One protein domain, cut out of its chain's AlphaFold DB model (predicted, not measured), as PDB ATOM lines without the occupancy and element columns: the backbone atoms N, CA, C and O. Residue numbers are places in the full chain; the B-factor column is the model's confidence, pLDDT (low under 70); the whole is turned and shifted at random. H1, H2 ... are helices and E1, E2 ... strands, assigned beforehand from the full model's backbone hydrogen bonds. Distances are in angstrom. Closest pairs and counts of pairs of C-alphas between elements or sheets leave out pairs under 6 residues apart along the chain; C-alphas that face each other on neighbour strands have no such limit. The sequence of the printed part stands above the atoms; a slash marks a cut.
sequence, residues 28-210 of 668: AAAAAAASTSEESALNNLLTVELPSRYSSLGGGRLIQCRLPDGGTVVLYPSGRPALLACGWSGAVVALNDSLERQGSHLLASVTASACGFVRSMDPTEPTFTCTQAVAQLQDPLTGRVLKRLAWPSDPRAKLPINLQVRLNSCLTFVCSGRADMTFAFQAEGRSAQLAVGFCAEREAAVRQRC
ATOM      1  N   ALA A  28      37.046  59.731 108.870       45.69
ATOM      2  CA  ALA A  28      37.241  58.435 109.518       45.69
ATOM      3  C   ALA A  28      36.858  57.259 108.597       45.69
ATOM      4  O   ALA A  28      37.587  56.272 108.532       45.69
ATOM      5  N   ALA A  29      35.767  57.383 107.834       41.50
ATOM      6  CA  ALA A  29      35.352  56.383 106.849       41.50
ATOM      7  C   ALA A  29      36.320  56.296 105.655       41.50
ATOM      8  O   ALA A  29      36.616  55.200 105.189       41.50
ATOM      9  N   ALA A  30      36.869  57.427 105.197       41.34
ATOM     10  CA  ALA A  30      37.890  57.461 104.150       41.34
ATOM     11  C   ALA A  30      39.225  56.857 104.620       41.34
ATOM     12  O   ALA A  30      39.860  56.126 103.864       41.34
ATOM     13  N   ALA A  31      39.624  57.090 105.877       43.72
ATOM     14  CA  ALA A  31      40.795  56.446 106.473       43.72
ATOM     15  C   ALA A  31      40.600  54.926 106.634       43.72
ATOM     16  O   ALA A  31      41.513  54.160 106.336       43.72
ATOM     17  N   ALA A  32      39.397  54.482 107.022       40.88
ATOM     18  CA  ALA A  32      39.049  53.062 107.102       40.88
ATOM     19  C   ALA A  32      39.014  52.383 105.715       40.88
ATOM     20  O   ALA A  32      39.488  51.258 105.559       40.88
ATOM     21  N   ALA A  33      38.514  53.075 104.684       38.31
ATOM     22  CA  ALA A  33      38.507  52.587 103.303       38.31
ATOM     23  C   ALA A  33      39.914  52.544 102.671       38.31
ATOM     24  O   ALA A  33      40.214  51.654 101.877       38.31
ATOM     25  N   ALA A  34      40.800  53.474 103.043       39.88
ATOM     26  CA  ALA A  34      42.208  53.424 102.653       39.88
ATOM     27  C   ALA A  34      42.929  52.231 103.309       39.88
ATOM     28  O   ALA A  34      43.672  51.528 102.626       39.88
ATOM     29  N   SER A  35      42.639  51.936 104.585       43.97
ATOM     30  CA  SER A  35      43.226  50.780 105.275       43.97
ATOM     31  C   SER A  35      42.776  49.429 104.712       43.97
ATOM     32  O   SER A  35      43.596  48.525 104.624       43.97
ATOM     33  N   THR A  36      41.526  49.281 104.253       40.00
ATOM     34  CA  THR A  36      41.049  48.016 103.655       40.00
ATOM     35  C   THR A  36      41.596  47.777 102.243       40.00
ATOM     36  O   THR A  36      41.824  46.631 101.853       40.00
ATOM     37  N   SER A  37      41.867  48.843 101.481       40.31
ATOM     38  CA  SER A  37      42.563  48.768 100.187       40.31
ATOM     39  C   SER A  37      44.041  48.379 100.354       40.31
ATOM     40  O   SER A  37      44.535  47.500  99.644       40.31
ATOM     41  N   GLU A  38      44.732  48.962 101.342       44.34
ATOM     42  CA  GLU A  38      46.103  48.572 101.702       44.34
ATOM     43  C   GLU A  38      46.173  47.148 102.265       44.34
ATOM     44  O   GLU A  38      47.102  46.419 101.934       44.34
ATOM     45  N   GLU A  39      45.184  46.707 103.045       41.22
ATOM     46  CA  GLU A  39      45.095  45.334 103.555       41.22
ATOM     47  C   GLU A  39      44.888  44.311 102.424       41.22
ATOM     48  O   GLU A  39      45.508  43.250 102.430       41.22
ATOM     49  N   SER A  40      44.106  44.646 101.391       36.44
ATOM     50  CA  SER A  40      43.960  43.823 100.178       36.44
ATOM     51  C   SER A  40      45.252  43.770  99.344       36.44
ATOM     52  O   SER A  40      45.662  42.704  98.882       36.44
ATOM     53  N   ALA A  41      45.958  44.899  99.208       43.12
ATOM     54  CA  ALA A  41      47.272  44.952  98.561       43.12
ATOM     55  C   ALA A  41      48.350  44.186  99.357       43.12
ATOM     56  O   ALA A  41      49.181  43.499  98.764       43.12
ATOM     57  N   LEU A  42      48.303  44.244 100.692       45.41
ATOM     58  CA  LEU A  42      49.157  43.470 101.591       45.41
ATOM     59  C   LEU A  42      48.834  41.978 101.522       45.41
ATOM     60  O   LEU A  42      49.760  41.183 101.456       45.41
ATOM     61  N   ASN A  43      47.563  41.580 101.442       41.88
ATOM     62  CA  ASN A  43      47.178  40.179 101.249       41.88
ATOM     63  C   ASN A  43      47.691  39.608  99.915       41.88
ATOM     64  O   ASN A  43      48.095  38.449  99.873       41.88
ATOM     65  N   ASN A  44      47.777  40.432  98.864       38.47
ATOM     66  CA  ASN A  44      48.414  40.061  97.593       38.47
ATOM     67  C   ASN A  44      49.957  40.046  97.655       38.47
ATOM     68  O   ASN A  44      50.600  39.329  96.893       38.47
ATOM     69  N   LEU A  45      50.573  40.813  98.564       40.03
ATOM     70  CA  LEU A  45      52.006  40.723  98.888       40.03
ATOM     71  C   LEU A  45      52.322  39.522  99.800       40.03
ATOM     72  O   LEU A  45      53.426  38.985  99.755       40.03
ATOM     73  N   LEU A  46      51.363  39.074 100.615       37.91
ATOM     74  CA  LEU A  46      51.478  37.900 101.488       37.91
ATOM     75  C   LEU A  46      51.386  36.575 100.715       37.91
ATOM     76  O   LEU A  46      51.829  35.550 101.226       37.91
ATOM     77  N   THR A  47      50.878  36.598  99.480       35.34
ATOM     78  CA  THR A  47      50.929  35.485  98.518       35.34
ATOM     79  C   THR A  47      52.157  35.520  97.612       35.34
ATOM     80  O   THR A  47      52.214  34.760  96.645       35.34
ATOM     81  N   VAL A  48      53.175  36.340  97.917       38.41
ATOM     82  CA  VAL A  48      54.493  36.187  97.288       38.41
ATOM     83  C   VAL A  48      55.030  34.812  97.679       38.41
ATOM     84  O   VAL A  48      55.589  34.622  98.760       38.41
ATOM     85  N   GLU A  49      54.840  33.837  96.789       36.22
ATOM     86  CA  GLU A  49      55.531  32.560  96.846       36.22
ATOM     87  C   GLU A  49      57.023  32.862  96.724       36.22
ATOM     88  O   GLU A  49      57.568  33.062  95.635       36.22
ATOM     89  N   LEU A  50      57.697  32.948  97.873       46.78
ATOM     90  CA  LEU A  50      59.146  32.885  97.906       46.78
ATOM     91  C   LEU A  50      59.529  31.611  97.146       46.78
ATOM     92  O   LEU A  50      58.994  30.547  97.471       46.78
ATOM     93  N   PRO A  51      60.411  31.697  96.132       43.66
ATOM     94  CA  PRO A  51      60.798  30.545  95.340       43.66
ATOM     95  C   PRO A  51      61.071  29.348  96.249       43.66
ATOM     96  O   PRO A  51      61.845  29.463  97.202       43.66
ATOM     97  N   SER A  52      60.490  28.189  95.931       44.28
ATOM     98  CA  SER A  52      60.611  26.914  96.667       44.28
ATOM     99  C   SER A  52      62.059  26.451  96.935       44.28
ATOM    100  O   SER A  52      62.296  25.480  97.647       44.28
ATOM    101  N   ARG A  53      63.046  27.188  96.411       46.78
ATOM    102  CA  ARG A  53      64.489  27.058  96.630       46.78
ATOM    103  C   ARG A  53      64.979  27.550  98.001       46.78
ATOM    104  O   ARG A  53      66.110  27.228  98.348       46.78
ATOM    105  N   TYR A  54      64.193  28.308  98.774       50.66
ATOM    106  CA  TYR A  54      64.584  28.701 100.143       50.66
ATOM    107  C   TYR A  54      64.260  27.625 101.188       50.66
ATOM    108  O   TYR A  54      64.982  27.499 102.173       50.66
ATOM    109  N   SER A  55      63.250  26.791 100.932       45.97
ATOM    110  CA  SER A  55      62.840  25.693 101.819       45.97
ATOM    111  C   SER A  55      63.851  24.538 101.876       45.97
ATOM    112  O   SER A  55      63.786  23.714 102.780       45.97
ATOM    113  N   SER A  56      64.783  24.458 100.916       47.00
ATOM    114  CA  SER A  56      65.809  23.407 100.844       47.00
ATOM    115  C   SER A  56      67.165  23.807 101.436       47.00
ATOM    116  O   SER A  56      68.082  22.984 101.465       47.00
ATOM    117  N   LEU A  57      67.308  25.034 101.955       52.66
ATOM    118  CA  LEU A  57      68.466  25.438 102.759       52.66
ATOM    119  C   LEU A  57      68.334  24.835 104.168       52.66
ATOM    120  O   LEU A  57      68.131  25.543 105.147       52.66
ATOM    121  N   GLY A  58      68.418  23.505 104.259       41.56
ATOM    122  CA  GLY A  58      68.259  22.702 105.477       41.56
ATOM    123  C   GLY A  58      69.398  22.835 106.492       41.56
ATOM    124  O   GLY A  58      69.892  21.836 107.002       41.56
ATOM    125  N   GLY A  59      69.839  24.052 106.796       48.47
ATOM    126  CA  GLY A  59      70.803  24.312 107.857       48.47
ATOM    127  C   GLY A  59      70.463  25.621 108.542       48.47
ATOM    128  O   GLY A  59      70.402  26.632 107.849       48.47
ATOM    129  N   GLY A  60      70.260  25.573 109.868       56.34
ATOM    130  CA  GLY A  60      69.894  26.663 110.792       56.34
ATOM    131  C   GLY A  60      70.763  27.913 110.661       56.34
ATOM    132  O   GLY A  60      71.644  28.224 111.465       56.34
ATOM    133  N   ARG A  61      70.591  28.619 109.549       73.56
ATOM    134  CA  ARG A  61      71.285  29.849 109.236       73.56
ATOM    135  C   ARG A  61      70.210  30.912 109.181       73.56
ATOM    136  O   ARG A  61      69.360  30.871 108.304       73.56
ATOM    137  N   LEU A  62      70.287  31.884 110.089       72.38
ATOM    138  CA  LEU A  62      69.580  33.150 109.915       72.38
ATOM    139  C   LEU A  62      69.881  33.682 108.508       72.38
ATOM    140  O   LEU A  62      71.040  33.974 108.195       72.38
ATOM    141  N   ILE A  63      68.849  33.755 107.673       79.75
ATOM    142  CA  ILE A  63      68.941  34.235 106.301       79.75
ATOM    143  C   ILE A  63      68.261  35.600 106.260       79.75
ATOM    144  O   ILE A  63      67.041  35.719 106.369       79.75
ATOM    145  N   GLN A  64      69.084  36.638 106.125       89.81
ATOM    146  CA  GLN A  64      68.642  37.964 105.723       89.81
ATOM    147  C   GLN A  64      68.877  38.094 104.217       89.81
ATOM    148  O   GLN A  64      70.013  38.010 103.751       89.81
ATOM    149  N   CYS A  65      67.806  38.298 103.460       88.12
ATOM    150  CA  CYS A  65      67.838  38.482 102.015       88.12
ATOM    151  C   CYS A  65      67.458  39.917 101.671       88.12
ATOM    152  O   CYS A  65      66.490  40.452 102.205       88.12
ATOM    153  N   ARG A  66      68.178  40.538 100.738       85.12
ATOM    154  CA  ARG A  66      67.741  41.801 100.142       85.12
ATOM    155  C   ARG A  66      66.829  41.499  98.962       85.12
ATOM    156  O   ARG A  66      67.203  40.715  98.092       85.12
ATOM    157  N   LEU A  67      65.643  42.096  98.957       82.31
ATOM    158  CA  LEU A  67      64.705  41.997  97.854       82.31
ATOM    159  C   LEU A  67      65.086  42.960  96.718       82.31
ATOM    160  O   LEU A  67      65.815  43.934  96.936       82.31
ATOM    161  N   PRO A  68      64.590  42.700  95.503       63.28
ATOM    162  CA  PRO A  68      64.933  43.467  94.304       63.28
ATOM    163  C   PRO A  68      64.391  44.895  94.308       63.28
ATOM    164  O   PRO A  68      65.009  45.795  93.750       63.28
ATOM    165  N   ASP A  69      63.269  45.114  94.992       74.81
ATOM    166  CA  ASP A  69      62.675  46.431  95.243       74.81
ATOM    167  C   ASP A  69      63.475  47.256  96.277       74.81
ATOM    168  O   ASP A  69      63.015  48.294  96.750       74.81
ATOM    169  N   GLY A  70      64.662  46.779  96.674       81.06
ATOM    170  CA  GLY A  70      65.469  47.326  97.760       81.06
ATOM    171  C   GLY A  70      65.001  46.888  99.147       81.06
ATOM    172  O   GLY A  70      65.653  47.234 100.138       81.06
ATOM    173  N   GLY A  71      63.911  46.120  99.227       87.75
ATOM    174  CA  GLY A  71      63.369  45.568 100.454       87.75
ATOM    175  C   GLY A  71      64.320  44.595 101.142       87.75
ATOM    176  O   GLY A  71      65.412  44.278 100.670       87.75
ATOM    177  N   THR A  72      63.950  44.124 102.321       89.38
ATOM    178  CA  THR A  72      64.749  43.166 103.089       89.38
ATOM    179  C   THR A  72      63.825  42.160 103.739       89.38
ATOM    180  O   THR A  72      62.888  42.545 104.426       89.38
ATOM    181  N   VAL A  73      64.105  40.877 103.550       93.69
ATOM    182  CA  VAL A  73      63.412  39.780 104.219       93.69
ATOM    183  C   VAL A  73      64.336  39.160 105.245       93.69
ATOM    184  O   VAL A  73      65.482  38.841 104.936       93.69
ATOM    185  N   VAL A  74      63.837  38.963 106.457       93.31
ATOM    186  CA  VAL A  74      64.472  38.115 107.470       93.31
ATOM    187  C   VAL A  74      63.636  36.852 107.576       93.31
ATOM    188  O   VAL A  74      62.424  36.956 107.750       93.31
ATOM    189  N   LEU A  75      64.259  35.684 107.444       93.38
ATOM    190  CA  LEU A  75      63.585  34.390 107.546       93.38
ATOM    191  C   LEU A  75      63.772  33.781 108.944       93.38
ATOM    192  O   LEU A  75      64.854  33.876 109.529       93.38
ATOM    193  N   TYR A  76      62.733  33.119 109.448       92.25
ATOM    194  CA  TYR A  76      62.834  32.181 110.563       92.25
ATOM    195  C   TYR A  76      63.719  30.980 110.186       92.25
ATOM    196  O   TYR A  76      63.880  30.690 108.995       92.25
ATOM    197  N   PRO A  77      64.238  30.216 111.169       86.94
ATOM    198  CA  PRO A  77      64.915  28.943 110.903       86.94
ATOM    199  C   PRO A  77      64.059  27.941 110.113       86.94
ATOM    200  O   PRO A  77      64.595  27.103 109.396       86.94
ATOM    201  N   SER A  78      62.728  28.065 110.186       86.50
ATOM    202  CA  SER A  78      61.766  27.295 109.385       86.50
ATOM    203  C   SER A  78      61.810  27.604 107.878       86.50
ATOM    204  O   SER A  78      61.160  26.917 107.091       86.50
ATOM    205  N   GLY A  79      62.523  28.657 107.461       85.50
ATOM    206  CA  GLY A  79      62.540  29.178 106.091       85.50
ATOM    207  C   GLY A  79      61.385  30.134 105.770       85.50
ATOM    208  O   GLY A  79      61.337  30.680 104.667       85.50
ATOM    209  N   ARG A  80      60.464  30.373 106.712       88.44
ATOM    210  CA  ARG A  80      59.336  31.301 106.533       88.44
ATOM    211  C   ARG A  80      59.749  32.752 106.800       88.44
ATOM    212  O   ARG A  80      60.630  32.992 107.622       88.44
ATOM    213  N   PRO A  81      59.118  33.744 106.152       90.75
ATOM    214  CA  PRO A  81      59.405  35.151 106.412       90.75
ATOM    215  C   PRO A  81      58.991  35.567 107.828       90.75
ATOM    216  O   PRO A  81      57.853  35.367 108.237       90.75
ATOM    217  N   ALA A  82      59.928  36.174 108.555       93.94
ATOM    218  CA  ALA A  82      59.738  36.790 109.866       93.94
ATOM    219  C   ALA A  82      59.523  38.300 109.768       93.94
ATOM    220  O   ALA A  82      58.610  38.843 110.389       93.94
ATOM    221  N   LEU A  83      60.354  38.977 108.974       93.62
ATOM    222  CA  LEU A  83      60.262  40.413 108.712       93.62
ATOM    223  C   LEU A  83      60.349  40.664 107.214       93.62
ATOM    224  O   LEU A  83      61.172  40.054 106.538       93.62
ATOM    225  N   LEU A  84      59.546  41.602 106.726       93.12
ATOM    226  CA  LEU A  84      59.553  42.114 105.361       93.12
ATOM    227  C   LEU A  84      59.642  43.641 105.430       93.12
ATOM    228  O   LEU A  84      58.669  44.300 105.776       93.12
ATOM    229  N   ALA A  85      60.799  44.211 105.111       92.44
ATOM    230  CA  ALA A  85      60.934  45.626 104.779       92.44
ATOM    231  C   ALA A  85      60.723  45.826 103.288       92.44
ATOM    232  O   ALA A  85      61.325  45.127 102.478       92.44
ATOM    233  N   CYS A  86      59.941  46.831 102.935       87.75
ATOM    234  CA  CYS A  86      59.640  47.195 101.567       87.75
ATOM    235  C   CYS A  86      60.472  48.425 101.173       87.75
ATOM    236  O   CYS A  86      60.425  49.449 101.858       87.75
ATOM    237  N   GLY A  87      61.279  48.331 100.110       75.19
ATOM    238  CA  GLY A  87      62.361  49.301  99.876       75.19
ATOM    239  C   GLY A  87      61.891  50.705  99.476       75.19
ATOM    240  O   GLY A  87      62.430  51.705  99.944       75.19
ATOM    241  N   TRP A  88      60.844  50.775  98.660       71.94
ATOM    242  CA  TRP A  88      60.195  52.000  98.186       71.94
ATOM    243  C   TRP A  88      59.313  52.729  99.212       71.94
ATOM    244  O   TRP A  88      59.348  53.956  99.272       71.94
ATOM    245  N   SER A  89      58.533  52.014 100.030       75.38
ATOM    246  CA  SER A  89      57.628  52.632 101.018       75.38
ATOM    247  C   SER A  89      58.258  52.785 102.404       75.38
ATOM    248  O   SER A  89      57.714  53.489 103.258       75.38
ATOM    249  N   GLY A  90      59.375  52.090 102.653       75.06
ATOM    250  CA  GLY A  90      59.981  51.945 103.976       75.06
ATOM    251  C   GLY A  90      59.049  51.294 105.003       75.06
ATOM    252  O   GLY A  90      59.301  51.402 106.203       75.06
ATOM    253  N   ALA A  91      57.963  50.658 104.549       84.44
ATOM    254  CA  ALA A  91      57.071  49.904 105.411       84.44
ATOM    255  C   ALA A  91      57.724  48.588 105.824       84.44
ATOM    256  O   ALA A  91      58.379  47.928 105.016       84.44
ATOM    257  N   VAL A  92      57.533  48.213 107.082       86.94
ATOM    258  CA  VAL A  92      57.998  46.952 107.642       86.94
ATOM    259  C   VAL A  92      56.818  46.165 108.174       86.94
ATOM    260  O   VAL A  92      56.024  46.665 108.969       86.94
ATOM    261  N   VAL A  93      56.743  44.917 107.732       89.69
ATOM    262  CA  VAL A  93      55.724  43.941 108.090       89.69
ATOM    263  C   VAL A  93      56.385  42.817 108.883       89.69
ATOM    264  O   VAL A  93      57.398  42.267 108.450       89.69
ATOM    265  N   ALA A  94      55.825  42.472 110.043       85.06
ATOM    266  CA  ALA A  94      56.272  41.354 110.870       85.06
ATOM    267  C   ALA A  94      55.238  40.227 110.854       85.06
ATOM    268  O   ALA A  94      54.048  40.463 111.086       85.06
ATOM    269  N   LEU A  95      55.701  39.002 110.612       88.44
ATOM    270  CA  LEU A  95      54.862  37.818 110.444       88.44
ATOM    271  C   LEU A  95      55.180  36.758 111.496       88.44
ATOM    272  O   LEU A  95      56.315  36.632 111.962       88.44
ATOM    273  N   ASN A  96      54.165  35.984 111.867       85.00
ATOM    274  CA  ASN A  96      54.307  34.888 112.814       85.00
ATOM    275  C   ASN A  96      54.704  33.562 112.138       85.00
ATOM    276  O   ASN A  96      54.143  33.207 111.105       85.00
ATOM    277  N   ASP A  97      55.584  32.788 112.783       77.00
ATOM    278  CA  ASP A  97      56.067  31.476 112.310       77.00
ATOM    279  C   ASP A  97      55.151  30.294 112.677       77.00
ATOM    280  O   ASP A  97      55.577  29.144 112.636       77.00
ATOM    281  N   SER A  98      53.906  30.528 113.112       73.75
ATOM    282  CA  SER A  98      53.077  29.433 113.632       73.75
ATOM    283  C   SER A  98      52.845  28.358 112.562       73.75
ATOM    284  O   SER A  98      52.179  28.576 111.548       73.75
ATOM    285  N   LEU A  99      53.436  27.184 112.789       54.44
ATOM    286  CA  LEU A  99      53.300  25.992 111.954       54.44
ATOM    287  C   LEU A  99      51.919  25.337 112.102       54.44
ATOM    288  O   LEU A  99      51.490  24.626 111.200       54.44
ATOM    289  N   GLU A 100      51.218  25.595 113.209       54.78
ATOM    290  CA  GLU A 100      50.083  24.774 113.648       54.78
ATOM    291  C   GLU A 100      48.699  25.292 113.239       54.78
ATOM    292  O   GLU A 100      47.703  24.602 113.454       54.78
ATOM    293  N   ARG A 101      48.580  26.483 112.639       49.19
ATOM    294  CA  ARG A 101      47.279  27.011 112.185       49.19
ATOM    295  C   ARG A 101      47.398  27.635 110.800       49.19
ATOM    296  O   ARG A 101      48.395  28.276 110.494       49.19
ATOM    297  N   GLN A 102      46.377  27.420 109.969       48.19
ATOM    298  CA  GLN A 102      46.272  27.802 108.551       48.19
ATOM    299  C   GLN A 102      46.229  29.329 108.301       48.19
ATOM    300  O   GLN A 102      45.368  29.827 107.582       48.19
ATOM    301  N   GLY A 103      47.146  30.099 108.879       61.66
ATOM    302  CA  GLY A 103      47.244  31.529 108.627       61.66
ATOM    303  C   GLY A 103      48.485  32.135 109.260       61.66
ATOM    304  O   GLY A 103      48.670  32.080 110.475       61.66
ATOM    305  N   SER A 104      49.324  32.756 108.436       68.25
ATOM    306  CA  SER A 104      50.362  33.668 108.908       68.25
ATOM    307  C   SER A 104      49.672  34.852 109.586       68.25
ATOM    308  O   SER A 104      49.049  35.677 108.921       68.25
ATOM    309  N   HIS A 105      49.738  34.934 110.914       85.31
ATOM    310  CA  HIS A 105      49.198  36.085 111.632       85.31
ATOM    311  C   HIS A 105      50.122  37.294 111.432       85.31
ATOM    312  O   HIS A 105      51.322  37.220 111.710       85.31
ATOM    313  N   LEU A 106      49.550  38.402 110.959       90.56
ATOM    314  CA  LEU A 106      50.220  39.694 110.872       90.56
ATOM    315  C   LEU A 106      50.437  40.240 112.291       90.56
ATOM    316  O   LEU A 106      49.482  40.600 112.976       90.56
ATOM    317  N   LEU A 107      51.693  40.269 112.736       94.81
ATOM    318  CA  LEU A 107      52.066  40.722 114.079       94.81
ATOM    319  C   LEU A 107      52.284  42.228 114.122       94.81
ATOM    320  O   LEU A 107      51.938  42.879 115.101       94.81
ATOM    321  N   ALA A 108      52.857  42.801 113.068       96.06
ATOM    322  CA  ALA A 108      53.046  44.238 112.986       96.06
ATOM    323  C   ALA A 108      53.056  44.725 111.543       96.06
ATOM    324  O   ALA A 108      53.513  44.023 110.644       96.06
ATOM    325  N   SER A 109      52.615  45.961 111.353       95.62
ATOM    326  CA  SER A 109      52.803  46.726 110.126       95.62
ATOM    327  C   SER A 109      53.102  48.159 110.525       95.62
ATOM    328  O   SER A 109      52.281  48.786 111.195       95.62
ATOM    329  N   VAL A 110      54.286  48.660 110.179       95.12
ATOM    330  CA  VAL A 110      54.720  50.026 110.495       95.12
ATOM    331  C   VAL A 110      55.297  50.662 109.241       95.12
ATOM    332  O   VAL A 110      56.246  50.150 108.652       95.12
ATOM    333  N   THR A 111      54.728  51.784 108.816       92.81
ATOM    334  CA  THR A 111      55.170  52.535 107.640       92.81
ATOM    335  C   THR A 111      56.360  53.437 107.968       92.81
ATOM    336  O   THR A 111      56.610  53.774 109.129       92.81
ATOM    337  N   ALA A 112      57.061  53.928 106.938       86.62
ATOM    338  CA  ALA A 112      58.121  54.916 107.133       86.62
ATOM    339  C   ALA A 112      57.630  56.161 107.890       86.62
ATOM    340  O   ALA A 112      58.375  56.737 108.682       86.62
ATOM    341  N   SER A 113      56.370  56.573 107.688       86.06
ATOM    342  CA  SER A 113      55.775  57.763 108.314       86.06
ATOM    343  C   SER A 113      55.437  57.595 109.801       86.06
ATOM    344  O   SER A 113      54.883  58.531 110.393       86.06
ATOM    345  N   ALA A 114      55.841  56.468 110.405       88.94
ATOM    346  CA  ALA A 114      55.555  56.079 111.783       88.94
ATOM    347  C   ALA A 114      54.049  55.913 112.045       88.94
ATOM    348  O   ALA A 114      53.544  56.282 113.106       88.94
ATOM    349  N   CYS A 115      53.331  55.380 111.052       93.62
ATOM    350  CA  CYS A 115      51.954  54.930 111.199       93.62
ATOM    351  C   CYS A 115      51.924  53.408 111.187       93.62
ATOM    352  O   CYS A 115      52.600  52.788 110.368       93.62
ATOM    353  N   GLY A 116      51.132  52.797 112.057       95.38
ATOM    354  CA  GLY A 116      51.075  51.349 112.097       95.38
ATOM    355  C   GLY A 116      50.576  50.771 113.402       95.38
ATOM    356  O   GLY A 116      50.135  51.484 114.306       95.38
ATOM    357  N   PHE A 117      50.692  49.456 113.501       96.69
ATOM    358  CA  PHE A 117      50.371  48.702 114.698       96.69
ATOM    359  C   PHE A 117      51.373  47.573 114.922       96.69
ATOM    360  O   PHE A 117      52.029  47.096 113.995       96.69
ATOM    361  N   VAL A 118      51.482  47.154 116.177       97.00
ATOM    362  CA  VAL A 118      52.352  46.089 116.667       97.00
ATOM    363  C   VAL A 118      51.558  45.335 117.734       97.00
ATOM    364  O   VAL A 118      51.147  45.919 118.737       97.00
ATOM    365  N   ARG A 119      51.321  44.045 117.512       96.19
ATOM    366  CA  ARG A 119      50.515  43.168 118.360       96.19
ATOM    367  C   ARG A 119      51.335  41.956 118.789       96.19
ATOM    368  O   ARG A 119      51.882  41.245 117.950       96.19
ATOM    369  N   SER A 120      51.383  41.708 120.093       95.06
ATOM    370  CA  SER A 120      52.001  40.500 120.633       95.06
ATOM    371  C   SER A 120      51.150  39.255 120.377       95.06
ATOM    372  O   SER A 120      49.920  39.325 120.318       95.06
ATOM    373  N   MET A 121      51.812  38.104 120.258       92.38
ATOM    374  CA  MET A 121      51.165  36.794 120.351       92.38
ATOM    375  C   MET A 121      50.648  36.491 121.760       92.38
ATOM    376  O   MET A 121      49.735  35.679 121.901       92.38
ATOM    377  N   ASP A 122      51.222  37.121 122.787       92.75
ATOM    378  CA  ASP A 122      50.736  37.010 124.155       92.75
ATOM    379  C   ASP A 122      49.538  37.959 124.345       92.75
ATOM    380  O   ASP A 122      49.694  39.176 124.210       92.75
ATOM    381  N   PRO A 123      48.330  37.447 124.648       91.50
ATOM    382  CA  PRO A 123      47.150  38.280 124.865       91.50
ATOM    383  C   PRO A 123      47.225  39.115 126.150       91.50
ATOM    384  O   PRO A 123      46.291  39.861 126.422       91.50
ATOM    385  N   THR A 124      48.277  38.984 126.960       93.88
ATOM    386  CA  THR A 124      48.509  39.830 128.138       93.88
ATOM    387  C   THR A 124      49.367  41.059 127.827       93.88
ATOM    388  O   THR A 124      49.327  42.042 128.569       93.88
ATOM    389  N   GLU A 125      50.100  41.045 126.712       95.31
ATOM    390  CA  GLU A 125      50.986  42.133 126.304       95.31
ATOM    391  C   GLU A 125      50.207  43.239 125.562       95.31
ATOM    392  O   GLU A 125      49.348  42.954 124.718       95.31
ATOM    393  N   PRO A 126      50.491  44.527 125.828       95.00
ATOM    394  CA  PRO A 126      49.771  45.631 125.212       95.00
ATOM    395  C   PRO A 126      49.988  45.691 123.694       95.00
ATOM    396  O   PRO A 126      51.095  45.515 123.184       95.00
ATOM    397  N   THR A 127      48.928  46.032 122.961       96.25
ATOM    398  CA  THR A 127      49.003  46.360 121.533       96.25
ATOM    399  C   THR A 127      49.481  47.797 121.370       96.25
ATOM    400  O   THR A 127      48.901  48.727 121.932       96.25
ATOM    401  N   PHE A 128      50.533  48.002 120.586       97.38
ATOM    402  CA  PHE A 128      51.025  49.331 120.249       97.38
ATOM    403  C   PHE A 128      50.421  49.784 118.920       97.38
ATOM    404  O   PHE A 128      50.477  49.070 117.924       97.38
ATOM    405  N   THR A 129      49.858  50.987 118.893       97.19
ATOM    406  CA  THR A 129      49.392  51.650 117.672       97.19
ATOM    407  C   THR A 129      50.031  53.023 117.568       97.19
ATOM    408  O   THR A 129      50.226  53.723 118.563       97.19
ATOM    409  N   CYS A 130      50.389  53.430 116.358       96.44
ATOM    410  CA  CYS A 130      50.979  54.734 116.111       96.44
ATOM    411  C   CYS A 130      50.353  55.402 114.894       96.44
ATOM    412  O   CYS A 130      50.006  54.766 113.900       96.44
ATOM    413  N   THR A 131      50.207  56.716 114.996       95.69
ATOM    414  CA  THR A 131      49.885  57.617 113.892       95.69
ATOM    415  C   THR A 131      50.965  58.688 113.816       95.69
ATOM    416  O   THR A 131      51.814  58.784 114.700       95.69
ATOM    417  N   GLN A 132      50.901  59.573 112.823       92.06
ATOM    418  CA  GLN A 132      51.848  60.689 112.713       92.06
ATOM    419  C   GLN A 132      51.842  61.641 113.919       92.06
ATOM    420  O   GLN A 132      52.818  62.366 114.113       92.06
ATOM    421  N   ALA A 133      50.765  61.661 114.713       93.88
ATOM    422  CA  ALA A 133      50.591  62.585 115.834       93.88
ATOM    423  C   ALA A 133      50.803  61.926 117.208       93.88
ATOM    424  O   ALA A 133      51.281  62.576 118.138       93.88
ATOM    425  N   VAL A 134      50.443  60.647 117.354       96.19
ATOM    426  CA  VAL A 134      50.342  59.996 118.666       96.19
ATOM    427  C   VAL A 134      50.750  58.524 118.584       96.19
ATOM    428  O   VAL A 134      50.353  57.817 117.661       96.19
ATOM    429  N   ALA A 135      51.469  58.056 119.601       96.50
ATOM    430  CA  ALA A 135      51.646  56.647 119.939       96.50
ATOM    431  C   ALA A 135      50.692  56.242 121.071       96.50
ATOM    432  O   ALA A 135      50.494  56.990 122.034       96.50
ATOM    433  N   GLN A 136      50.095  55.058 120.985       97.50
ATOM    434  CA  GLN A 136      49.182  54.530 121.991       97.50
ATOM    435  C   GLN A 136      49.536  53.087 122.336       97.50
ATOM    436  O   GLN A 136      49.850  52.287 121.461       97.50
ATOM    437  N   LEU A 137      49.456  52.760 123.623       97.38
ATOM    438  CA  LEU A 137      49.391  51.388 124.109       97.38
ATOM    439  C   LEU A 137      47.940  51.086 124.454       97.38
ATOM    440  O   LEU A 137      47.304  51.853 125.183       97.38
ATOM    441  N   GLN A 138      47.432  49.984 123.933       97.94
ATOM    442  CA  GLN A 138      46.071  49.514 124.118       97.94
ATOM    443  C   GLN A 138      46.100  48.134 124.764       97.94
ATOM    444  O   GLN A 138      46.954  47.307 124.455       97.94
ATOM    445  N   ASP A 139      45.163  47.892 125.667       96.44
ATOM    446  CA  ASP A 139      44.889  46.558 126.177       96.44
ATOM    447  C   ASP A 139      44.394  45.683 125.008       96.44
ATOM    448  O   ASP A 139      43.445  46.075 124.320       96.44
ATOM    449  N   PRO A 140      45.032  44.533 124.740       92.69
ATOM    450  CA  PRO A 140      44.710  43.686 123.595       92.69
ATOM    451  C   PRO A 140      43.315  43.047 123.673       92.69
ATOM    452  O   PRO A 140      42.766  42.690 122.631       92.69
ATOM    453  N   LEU A 141      42.742  42.884 124.872       93.75
ATOM    454  CA  LEU A 141      41.431  42.263 125.076       93.75
ATOM    455  C   LEU A 141      40.312  43.300 125.048       93.75
ATOM    456  O   LEU A 141      39.263  43.072 124.449       93.75
ATOM    457  N   THR A 142      40.530  44.441 125.703       96.00
ATOM    458  CA  THR A 142      39.485  45.466 125.856       96.00
ATOM    459  C   THR A 142      39.564  46.575 124.809       96.00
ATOM    460  O   THR A 142      38.624  47.356 124.676       96.00
ATOM    461  N   GLY A 143      40.687  46.701 124.094       94.56
ATOM    462  CA  GLY A 143      40.974  47.833 123.205       94.56
ATOM    463  C   GLY A 143      41.142  49.163 123.952       94.56
ATOM    464  O   GLY A 143      41.296  50.220 123.332       94.56
ATOM    465  N   ARG A 144      41.107  49.148 125.292       96.75
ATOM    466  CA  ARG A 144      41.204  50.355 126.110       96.75
ATOM    467  C   ARG A 144      42.611  50.926 126.007       96.75
ATOM    468  O   ARG A 144      43.595  50.225 126.217       96.75
ATOM    469  N   VAL A 145      42.709  52.226 125.742       97.75
ATOM    470  CA  VAL A 145      43.994  52.936 125.731       97.75
ATOM    471  C   VAL A 145      44.565  52.959 127.151       97.75
ATOM    472  O   VAL A 145      44.060  53.671 128.017       97.75
ATOM    473  N   LEU A 146      45.623  52.181 127.374       96.75
ATOM    474  CA  LEU A 146      46.393  52.146 128.617       96.75
ATOM    475  C   LEU A 146      47.287  53.378 128.732       96.75
ATOM    476  O   LEU A 146      47.457  53.945 129.809       96.75
ATOM    477  N   LYS A 147      47.867  53.800 127.604       96.94
ATOM    478  CA  LYS A 147      48.781  54.938 127.556       96.94
ATOM    479  C   LYS A 147      48.693  55.655 126.226       96.94
ATOM    480  O   LYS A 147      48.686  55.021 125.177       96.94
ATOM    481  N   ARG A 148      48.685  56.984 126.271       97.12
ATOM    482  CA  ARG A 148      48.736  57.853 125.098       97.12
ATOM    483  C   ARG A 148      49.960  58.756 125.205       97.12
ATOM    484  O   ARG A 148      50.133  59.432 126.213       97.12
ATOM    485  N   LEU A 149      50.797  58.751 124.178       96.94
ATOM    486  CA  LEU A 149      52.039  59.509 124.092       96.94
ATOM    487  C   LEU A 149      51.983  60.385 122.842       96.94
ATOM    488  O   LEU A 149      51.869  59.873 121.730       96.94
ATOM    489  N   ALA A 150      52.043  61.703 123.012       96.19
ATOM    490  CA  ALA A 150      52.245  62.600 121.880       96.19
ATOM    491  C   ALA A 150      53.690  62.465 121.386       96.19
ATOM    492  O   ALA A 150      54.613  62.363 122.200       96.19
ATOM    493  N   TRP A 151      53.893  62.468 120.068       94.94
ATOM    494  CA  TRP A 151      55.252  62.546 119.542       94.94
ATOM    495  C   TRP A 151      55.875  63.895 119.913       94.94
ATOM    496  O   TRP A 151      55.189  64.919 119.824       94.94
ATOM    497  N   PRO A 152      57.159  63.930 120.302       94.00
ATOM    498  CA  PRO A 152      57.878  65.186 120.440       94.00
ATOM    499  C   PRO A 152      57.828  65.995 119.137       94.00
ATOM    500  O   PRO A 152      57.857  65.428 118.043       94.00
ATOM    501  N   SER A 153      57.772  67.324 119.250       90.94
ATOM    502  CA  SER A 153      57.777  68.219 118.084       90.94
ATOM    503  C   SER A 153      59.064  68.094 117.264       90.94
ATOM    504  O   SER A 153      59.032  68.239 116.046       90.94
ATOM    505  N   ASP A 154      60.185  67.793 117.927       91.44
ATOM    506  CA  ASP A 154      61.431  67.415 117.268       91.44
ATOM    507  C   ASP A 154      61.394  65.914 116.908       91.44
ATOM    508  O   ASP A 154      61.349  65.077 117.814       91.44
ATOM    509  N   PRO A 155      61.459  65.531 115.617       85.44
ATOM    510  CA  PRO A 155      61.451  64.126 115.202       85.44
ATOM    511  C   PRO A 155      62.648  63.313 115.727       85.44
ATOM    512  O   PRO A 155      62.593  62.082 115.698       85.44
ATOM    513  N   ARG A 156      63.719  63.972 116.194       87.31
ATOM    514  CA  ARG A 156      64.905  63.332 116.793       87.31
ATOM    515  C   ARG A 156      64.782  63.138 118.298       87.31
ATOM    516  O   ARG A 156      65.555  62.369 118.872       87.31
ATOM    517  N   ALA A 157      63.858  63.842 118.947       92.69
ATOM    518  CA  ALA A 157      63.685  63.713 120.379       92.69
ATOM    519  C   ALA A 157      63.123  62.325 120.708       92.69
ATOM    520  O   ALA A 157      62.172  61.831 120.092       92.69
ATOM    521  N   LYS A 158      63.754  61.684 121.690       93.81
ATOM    522  CA  LYS A 158      63.321  60.384 122.191       93.81
ATOM    523  C   LYS A 158      62.055  60.548 123.022       93.81
ATOM    524  O   LYS A 158      61.858  61.562 123.692       93.81
ATOM    525  N   LEU A 159      61.207  59.531 122.993       94.44
ATOM    526  CA  LEU A 159      60.141  59.385 123.965       94.44
ATOM    527  C   LEU A 159      60.756  59.338 125.371       94.44
ATOM    528  O   LEU A 159      61.827  58.759 125.558       94.44
ATOM    529  N   PRO A 160      60.066  59.882 126.386       93.19
ATOM    530  CA  PRO A 160      60.534  59.802 127.769       93.19
ATOM    531  C   PRO A 160      60.626  58.353 128.270       93.19
ATOM    532  O   PRO A 160      61.266  58.082 129.281       93.19
ATOM    533  N   ILE A 161      59.947  57.425 127.591       94.00
ATOM    534  CA  ILE A 161      59.866  56.015 127.949       94.00
ATOM    535  C   ILE A 161      60.084  55.208 126.675       94.00
ATOM    536  O   ILE A 161      59.321  55.356 125.720       94.00
ATOM    537  N   ASN A 162      61.106  54.352 126.684       94.44
ATOM    538  CA  ASN A 162      61.333  53.393 125.610       94.44
ATOM    539  C   ASN A 162      60.249  52.323 125.672       94.44
ATOM    540  O   ASN A 162      60.050  51.680 126.704       94.44
ATOM    541  N   LEU A 163      59.538  52.152 124.566       96.12
ATOM    542  CA  LEU A 163      58.515  51.132 124.435       96.12
ATOM    543  C   LEU A 163      59.154  49.882 123.850       96.12
ATOM    544  O   LEU A 163      59.765  49.941 122.786       96.12
ATOM    545  N   GLN A 164      58.999  48.756 124.532       96.56
ATOM    546  CA  GLN A 164      59.437  47.456 124.048       96.56
ATOM    547  C   GLN A 164      58.241  46.512 124.083       96.56
ATOM    548  O   GLN A 164      57.638  46.330 125.134       96.56
ATOM    549  N   VAL A 165      57.888  45.946 122.929       96.12
ATOM    550  CA  VAL A 165      56.780  44.994 122.783       96.12
ATOM    551  C   VAL A 165      57.350  43.697 122.236       96.12
ATOM    552  O   VAL A 165      57.880  43.656 121.120       96.12
ATOM    553  N   ARG A 166      57.265  42.622 123.019       96.19
ATOM    554  CA  ARG A 166      57.676  41.295 122.566       96.19
ATOM    555  C   ARG A 166      56.582  40.725 121.668       96.19
ATOM    556  O   ARG A 166      55.465  40.514 122.120       96.19
ATOM    557  N   LEU A 167      56.896  40.494 120.397       95.56
ATOM    558  CA  LEU A 167      55.940  39.995 119.407       95.56
ATOM    559  C   LEU A 167      55.772  38.480 119.514       95.56
ATOM    560  O   LEU A 167      54.651  37.977 119.510       95.56
ATOM    561  N   ASN A 168      56.892  37.764 119.627       94.94
ATOM    562  CA  ASN A 168      56.938  36.327 119.891       94.94
ATOM    563  C   ASN A 168      58.289  35.936 120.533       94.94
ATOM    564  O   ASN A 168      58.994  36.774 121.102       94.94
ATOM    565  N   SER A 169      58.657  34.653 120.486       93.75
ATOM    566  CA  SER A 169      59.916  34.163 121.059       93.75
ATOM    567  C   SER A 169      61.163  34.748 120.388       93.75
ATOM    568  O   SER A 169      62.167  34.908 121.077       93.75
ATOM    569  N   CYS A 170      61.079  35.094 119.099       94.75
ATOM    570  CA  CYS A 170      62.205  35.534 118.273       94.75
ATOM    571  C   CYS A 170      62.132  37.015 117.877       94.75
ATOM    572  O   CYS A 170      63.142  37.587 117.491       94.75
ATOM    573  N   LEU A 171      60.963  37.654 117.936       96.06
ATOM    574  CA  LEU A 171      60.742  39.024 117.479       96.06
ATOM    575  C   LEU A 171      60.401  39.957 118.636       96.06
ATOM    576  O   LEU A 171      59.483  39.708 119.418       96.06
ATOM    577  N   THR A 172      61.099  41.085 118.687       96.94
ATOM    578  CA  THR A 172      60.848  42.184 119.619       96.94
ATOM    579  C   THR A 172      60.801  43.500 118.855       96.94
ATOM    580  O   THR A 172      61.686  43.794 118.056       96.94
ATOM    581  N   PHE A 173      59.778  44.308 119.109       97.25
ATOM    582  CA  PHE A 173      59.681  45.674 118.615       97.25
ATOM    583  C   PHE A 173      60.158  46.652 119.689       97.25
ATOM    584  O   PHE A 173      59.747  46.550 120.845       97.25
ATOM    585  N   VAL A 174      61.004  47.606 119.308       96.81
ATOM    586  CA  VAL A 174      61.507  48.669 120.182       96.81
ATOM    587  C   VAL A 174      61.198  50.018 119.543       96.81
ATOM    588  O   VAL A 174      61.533  50.245 118.385       96.81
ATOM    589  N   CYS A 175      60.580  50.925 120.294       96.38
ATOM    590  CA  CYS A 175      60.321  52.301 119.888       96.38
ATOM    591  C   CYS A 175      60.855  53.258 120.955       96.38
ATOM    592  O   CYS A 175      60.310  53.364 122.056       96.38
ATOM    593  N   SER A 176      61.921  53.971 120.599       95.69
ATOM    594  CA  SER A 176      62.510  55.030 121.426       95.69
ATOM    595  C   SER A 176      62.070  56.418 120.966       95.69
ATOM    596  O   SER A 176      62.312  57.398 121.656       95.69
ATOM    597  N   GLY A 177      61.446  56.535 119.793       94.81
ATOM    598  CA  GLY A 177      61.035  57.803 119.194       94.81
ATOM    599  C   GLY A 177      60.356  57.590 117.845       94.81
ATOM    600  O   GLY A 177      60.306  56.471 117.334       94.81
ATOM    601  N   ARG A 178      59.854  58.674 117.243       93.62
ATOM    602  CA  ARG A 178      59.172  58.608 115.940       93.62
ATOM    603  C   ARG A 178      60.112  58.156 114.815       93.62
ATOM    604  O   ARG A 178      59.697  57.411 113.935       93.62
ATOM    605  N   ALA A 179      61.364  58.611 114.850       91.44
ATOM    606  CA  ALA A 179      62.404  58.246 113.886       91.44
ATOM    607  C   ALA A 179      63.263  57.043 114.329       91.44
ATOM    608  O   ALA A 179      64.175  56.655 113.604       91.44
ATOM    609  N   ASP A 180      63.003  56.485 115.517       93.38
ATOM    610  CA  ASP A 180      63.804  55.426 116.141       93.38
ATOM    611  C   ASP A 180      62.893  54.270 116.574       93.38
ATOM    612  O   ASP A 180      62.593  54.076 117.759       93.38
ATOM    613  N   MET A 181      62.386  53.546 115.573       95.38
ATOM    614  CA  MET A 181      61.692  52.274 115.752       95.38
ATOM    615  C   MET A 181      62.556  51.161 115.167       95.38
ATOM    616  O   MET A 181      63.171  51.336 114.120       95.38
ATOM    617  N   THR A 182      62.640  50.011 115.824       95.56
ATOM    618  CA  THR A 182      63.470  48.890 115.374       95.56
ATOM    619  C   THR A 182      62.780  47.568 115.672       95.56
ATOM    620  O   THR A 182      62.321  47.336 116.790       95.56
ATOM    621  N   PHE A 183      62.750  46.673 114.687       96.50
ATOM    622  CA  PHE A 183      62.448  45.262 114.905       96.50
ATOM    623  C   PHE A 183      63.751  44.510 115.147       96.50
ATOM    624  O   PHE A 183      64.627  44.479 114.282       96.50
ATOM    625  N   ALA A 184      63.881  43.910 116.323       95.94
ATOM    626  CA  ALA A 184      64.954  42.995 116.663       95.94
ATOM    627  C   ALA A 184      64.452  41.558 116.491       95.94
ATOM    628  O   ALA A 184      63.504  41.135 117.151       95.94
ATOM    629  N   PHE A 185      65.093  40.820 115.592       95.75
ATOM    630  CA  PHE A 185      64.911  39.391 115.405       95.75
ATOM    631  C   PHE A 185      66.078  38.652 116.059       95.75
ATOM    632  O   PHE A 185      67.226  38.995 115.785       95.75
ATOM    633  N   GLN A 186      65.814  37.636 116.876       95.00
ATOM    634  CA  GLN A 186      66.819  36.784 117.496       95.00
ATOM    635  C   GLN A 186      66.399  35.312 117.425       95.00
ATOM    636  O   GLN A 186      65.365  34.935 117.962       95.00
ATOM    637  N   ALA A 187      67.218  34.472 116.792       93.00
ATOM    638  CA  ALA A 187      67.041  33.021 116.770       93.00
ATOM    639  C   ALA A 187      68.409  32.330 116.707       93.00
ATOM    640  O   ALA A 187      69.320  32.828 116.045       93.00
ATOM    641  N   GLU A 188      68.559  31.200 117.405       91.06
ATOM    642  CA  GLU A 188      69.764  30.348 117.348       91.06
ATOM    643  C   GLU A 188      71.082  31.113 117.616       91.06
ATOM    644  O   GLU A 188      72.082  30.945 116.918       91.06
ATOM    645  N   GLY A 189      71.082  32.019 118.604       90.00
ATOM    646  CA  GLY A 189      72.263  32.821 118.966       90.00
ATOM    647  C   GLY A 189      72.622  33.925 117.965       90.00
ATOM    648  O   GLY A 189      73.678  34.542 118.073       90.00
ATOM    649  N   ARG A 190      71.758  34.198 116.982       88.56
ATOM    650  CA  ARG A 190      71.960  35.253 115.986       88.56
ATOM    651  C   ARG A 190      70.888  36.306 116.099       88.56
ATOM    652  O   ARG A 190      69.733  35.984 116.355       88.56
ATOM    653  N   SER A 191      71.271  37.552 115.846       92.44
ATOM    654  CA  SER A 191      70.359  38.688 115.855       92.44
ATOM    655  C   SER A 191      70.407  39.464 114.542       92.44
ATOM    656  O   SER A 191      71.493  39.743 114.035       92.44
ATOM    657  N   ALA A 192      69.248  39.872 114.038       92.94
ATOM    658  CA  ALA A 192      69.105  40.877 112.992       92.94
ATOM    659  C   ALA A 192      68.282  42.050 113.533       92.94
ATOM    660  O   ALA A 192      67.346  41.859 114.305       92.94
ATOM    661  N   GLN A 193      68.631  43.268 113.130       94.19
ATOM    662  CA  GLN A 193      67.888  44.471 113.493       94.19
ATOM    663  C   GLN A 193      67.471  45.214 112.235       94.19
ATOM    664  O   GLN A 193      68.282  45.448 111.337       94.19
ATOM    665  N   LEU A 194      66.201  45.594 112.184       93.12
ATOM    666  CA  LEU A 194      65.602  46.304 111.071       93.12
ATOM    667  C   LEU A 194      64.988  47.601 111.590       93.12
ATOM    668  O   LEU A 194      63.951  47.590 112.252       93.12
ATOM    669  N   ALA A 195      65.664  48.715 111.315       91.50
ATOM    670  CA  ALA A 195      65.189  50.041 111.682       91.50
ATOM    671  C   ALA A 195      64.016  50.465 110.786       91.50
ATOM    672  O   ALA A 195      64.062  50.296 109.565       91.50
ATOM    673  N   VAL A 196      62.995  51.051 111.402       87.38
ATOM    674  CA  VAL A 196      61.752  51.521 110.794       87.38
ATOM    675  C   VAL A 196      61.557  52.975 111.188       87.38
ATOM    676  O   VAL A 196      61.716  53.342 112.349       87.38
ATOM    677  N   GLY A 197      61.232  53.816 110.215       69.81
ATOM    678  CA  GLY A 197      60.954  55.225 110.461       69.81
ATOM    679  C   GLY A 197      61.733  56.181 109.566       69.81
ATOM    680  O   GLY A 197      62.813  55.894 109.044       69.81
ATOM    681  N   PHE A 198      61.130  57.352 109.382       64.88
ATOM    682  CA  PHE A 198      61.659  58.464 108.608       64.88
ATOM    683  C   PHE A 198      62.915  59.032 109.281       64.88
ATOM    684  O   PHE A 198      62.840  59.730 110.289       64.88
ATOM    685  N   CYS A 199      64.080  58.806 108.679       53.53
ATOM    686  CA  CYS A 199      65.249  59.636 108.931       53.53
ATOM    687  C   CYS A 199      65.338  60.648 107.781       53.53
ATOM    688  O   CYS A 199      65.768  60.298 106.686       53.53
ATOM    689  N   ALA A 200      64.919  61.898 107.999       46.25
ATOM    690  CA  ALA A 200      65.019  62.964 106.989       46.25
ATOM    691  C   ALA A 200      66.471  63.168 106.493       46.25
ATOM    692  O   ALA A 200      66.711  63.502 105.335       46.25
ATOM    693  N   GLU A 201      67.465  62.870 107.339       45.47
ATOM    694  CA  GLU A 201      68.877  62.833 106.948       45.47
ATOM    695  C   GLU A 201      69.245  61.617 106.095       45.47
ATOM    696  O   GLU A 201      70.203  61.709 105.341       45.47
ATOM    697  N   ARG A 202      68.503  60.500 106.132       52.56
ATOM    698  CA  ARG A 202      68.674  59.442 105.126       52.56
ATOM    699  C   ARG A 202      68.170  59.893 103.776       52.56
ATOM    700  O   ARG A 202      68.796  59.524 102.811       52.56
ATOM    701  N   GLU A 203      67.144  60.724 103.661       45.66
ATOM    702  CA  GLU A 203      66.779  61.275 102.352       45.66
ATOM    703  C   GLU A 203      67.859  62.242 101.842       45.66
ATOM    704  O   GLU A 203      68.251  62.146 100.687       45.66
ATOM    705  N   ALA A 204      68.424  63.098 102.704       42.00
ATOM    706  CA  ALA A 204      69.522  63.996 102.330       42.00
ATOM    707  C   ALA A 204      70.841  63.250 102.052       42.00
ATOM    708  O   ALA A 204      71.496  63.520 101.055       42.00
ATOM    709  N   ALA A 205      71.210  62.261 102.870       43.75
ATOM    710  CA  ALA A 205      72.413  61.449 102.700       43.75
ATOM    711  C   ALA A 205      72.259  60.370 101.620       43.75
ATOM    712  O   ALA A 205      73.245  60.048 100.973       43.75
ATOM    713  N   VAL A 206      71.061  59.840 101.358       45.62
ATOM    714  CA  VAL A 206      70.784  58.995 100.182       45.62
ATOM    715  C   VAL A 206      70.772  59.866  98.927       45.62
ATOM    716  O   VAL A 206      71.407  59.491  97.948       45.62
ATOM    717  N   ARG A 207      70.205  61.081  98.968       42.34
ATOM    718  CA  ARG A 207      70.317  62.053  97.864       42.34
ATOM    719  C   ARG A 207      71.752  62.543  97.625       42.34
ATOM    720  O   ARG A 207      72.094  62.790  96.476       42.34
ATOM    721  N   GLN A 208      72.596  62.677  98.655       38.34
ATOM    722  CA  GLN A 208      73.980  63.180  98.525       38.34
ATOM    723  C   GLN A 208      75.073  62.101  98.483       38.34
ATOM    724  O   GLN A 208      76.189  62.416  98.078       38.34
ATOM    725  N   ARG A 209      74.811  60.851  98.886       39.66
ATOM    726  CA  ARG A 209      75.807  59.754  98.871       39.66
ATOM    727  C   ARG A 209      75.353  58.477  98.167       39.66
ATOM    728  O   ARG A 209      76.180  57.584  98.011       39.66
ATOM    729  N   CYS A 210      74.105  58.366  97.720       40.16
ATOM    730  CA  CYS A 210      73.581  57.114  97.177       40.16
ATOM    731  C   CYS A 210      72.747  57.350  95.918       40.16
ATOM    732  O   CYS A 210      71.551  57.078  95.877       40.16
TER     733      CYS A 210
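What this domain is: This is residues 28 to 210 of the 668 residues of the protein "FAM194 domain-containing protein" of Macrostomum lignano (UniProt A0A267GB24). A long, twisted sheet of nine strands, E1 to E9, is partly covered by a smaller sheet of four, E10 to E13, the two face to face as a sandwich, with E8 and E9 reaching beyond the cover. A helix sticks out at each end of the printed part, H1 with residues 28 to 41 and H2 with residues 203 to 209. The printed part has 183 residues with two named helices and thirteen named strands, in the order H1, E1 to E13, H2; both sheets are antiparallel and keep the chain's order of strands, and the class is mixed. The whole is compact, with a radius of gyration of the C-alphas of 16.7 A and spans of 48 by 47 by 37 A.

How they stand to each other: Start at H1, residues 28 to 46, which only grazes the larger sheet with its residues 42 to 46. That sheet is a meander, each strand the antiparallel neighbour of the one before: E1 (63 to 66), E2 (72 to 75), E3 (81 to 85), E4 (92 to 95), E5 (106 to 110), E6 (116 to 118), E7 (127 to 130), E8 (134 to 138) and E9 (145 to 150), with E1 and E9 as edge strands. In the hairpin E1 and E2, N 65 and O 73 are 2.8 A apart, within hydrogen-bond range; in the hairpin E8 and E9, N 135 and O 149 are 2.8 A apart. Next look at the second meander, E10 (163 to 166), E11 (171 to 177), E12 (180 to 187) and E13 (190 to 196), where N 165 and O 173 of E10 and E11 are 2.9 A apart and N 183 and O 194 of E12 and E13 are 2.9 A apart. The facing parts of the two sheets are 8.7 A centre to centre, and the strands of the one stand at 34 degrees to those of the other. The closest C-alphas of E4 and E13, those of Val 92 and Val 196, are 6.7 A apart; those of E7 and E10, Phe 128 and Val 165, are 7.6 A apart. H2, residues 200 to 209, is not on either sheet and is apart from H1. In H1 and H2 every O i to N i+4 pair is within hydrogen-bond range.

Where its parts are: Find C-alpha 28 at (37.241, 58.435, 109.518); from there H1 runs 26.2 A to C-alpha 46. E9 measures 13.3 A, E11 18.9 A and E13 19.9 A; E12, the longest strand, runs 22.6 A from C-alpha 180 at (63.804, 55.426, 116.141). H2 runs 13.9 A to C-alpha 209 at (75.807, 59.754, 98.871).

The domain as a whole: The two C-alphas farthest apart, those of Ser 56 and Ser 153, are 48.7 A apart. The printed part has no cut; its long links are H1 to E1 and E9 to E10. The model's pLDDT is under 70 at residues 28 to 60, 68, 99 to 104 and 197 to 210.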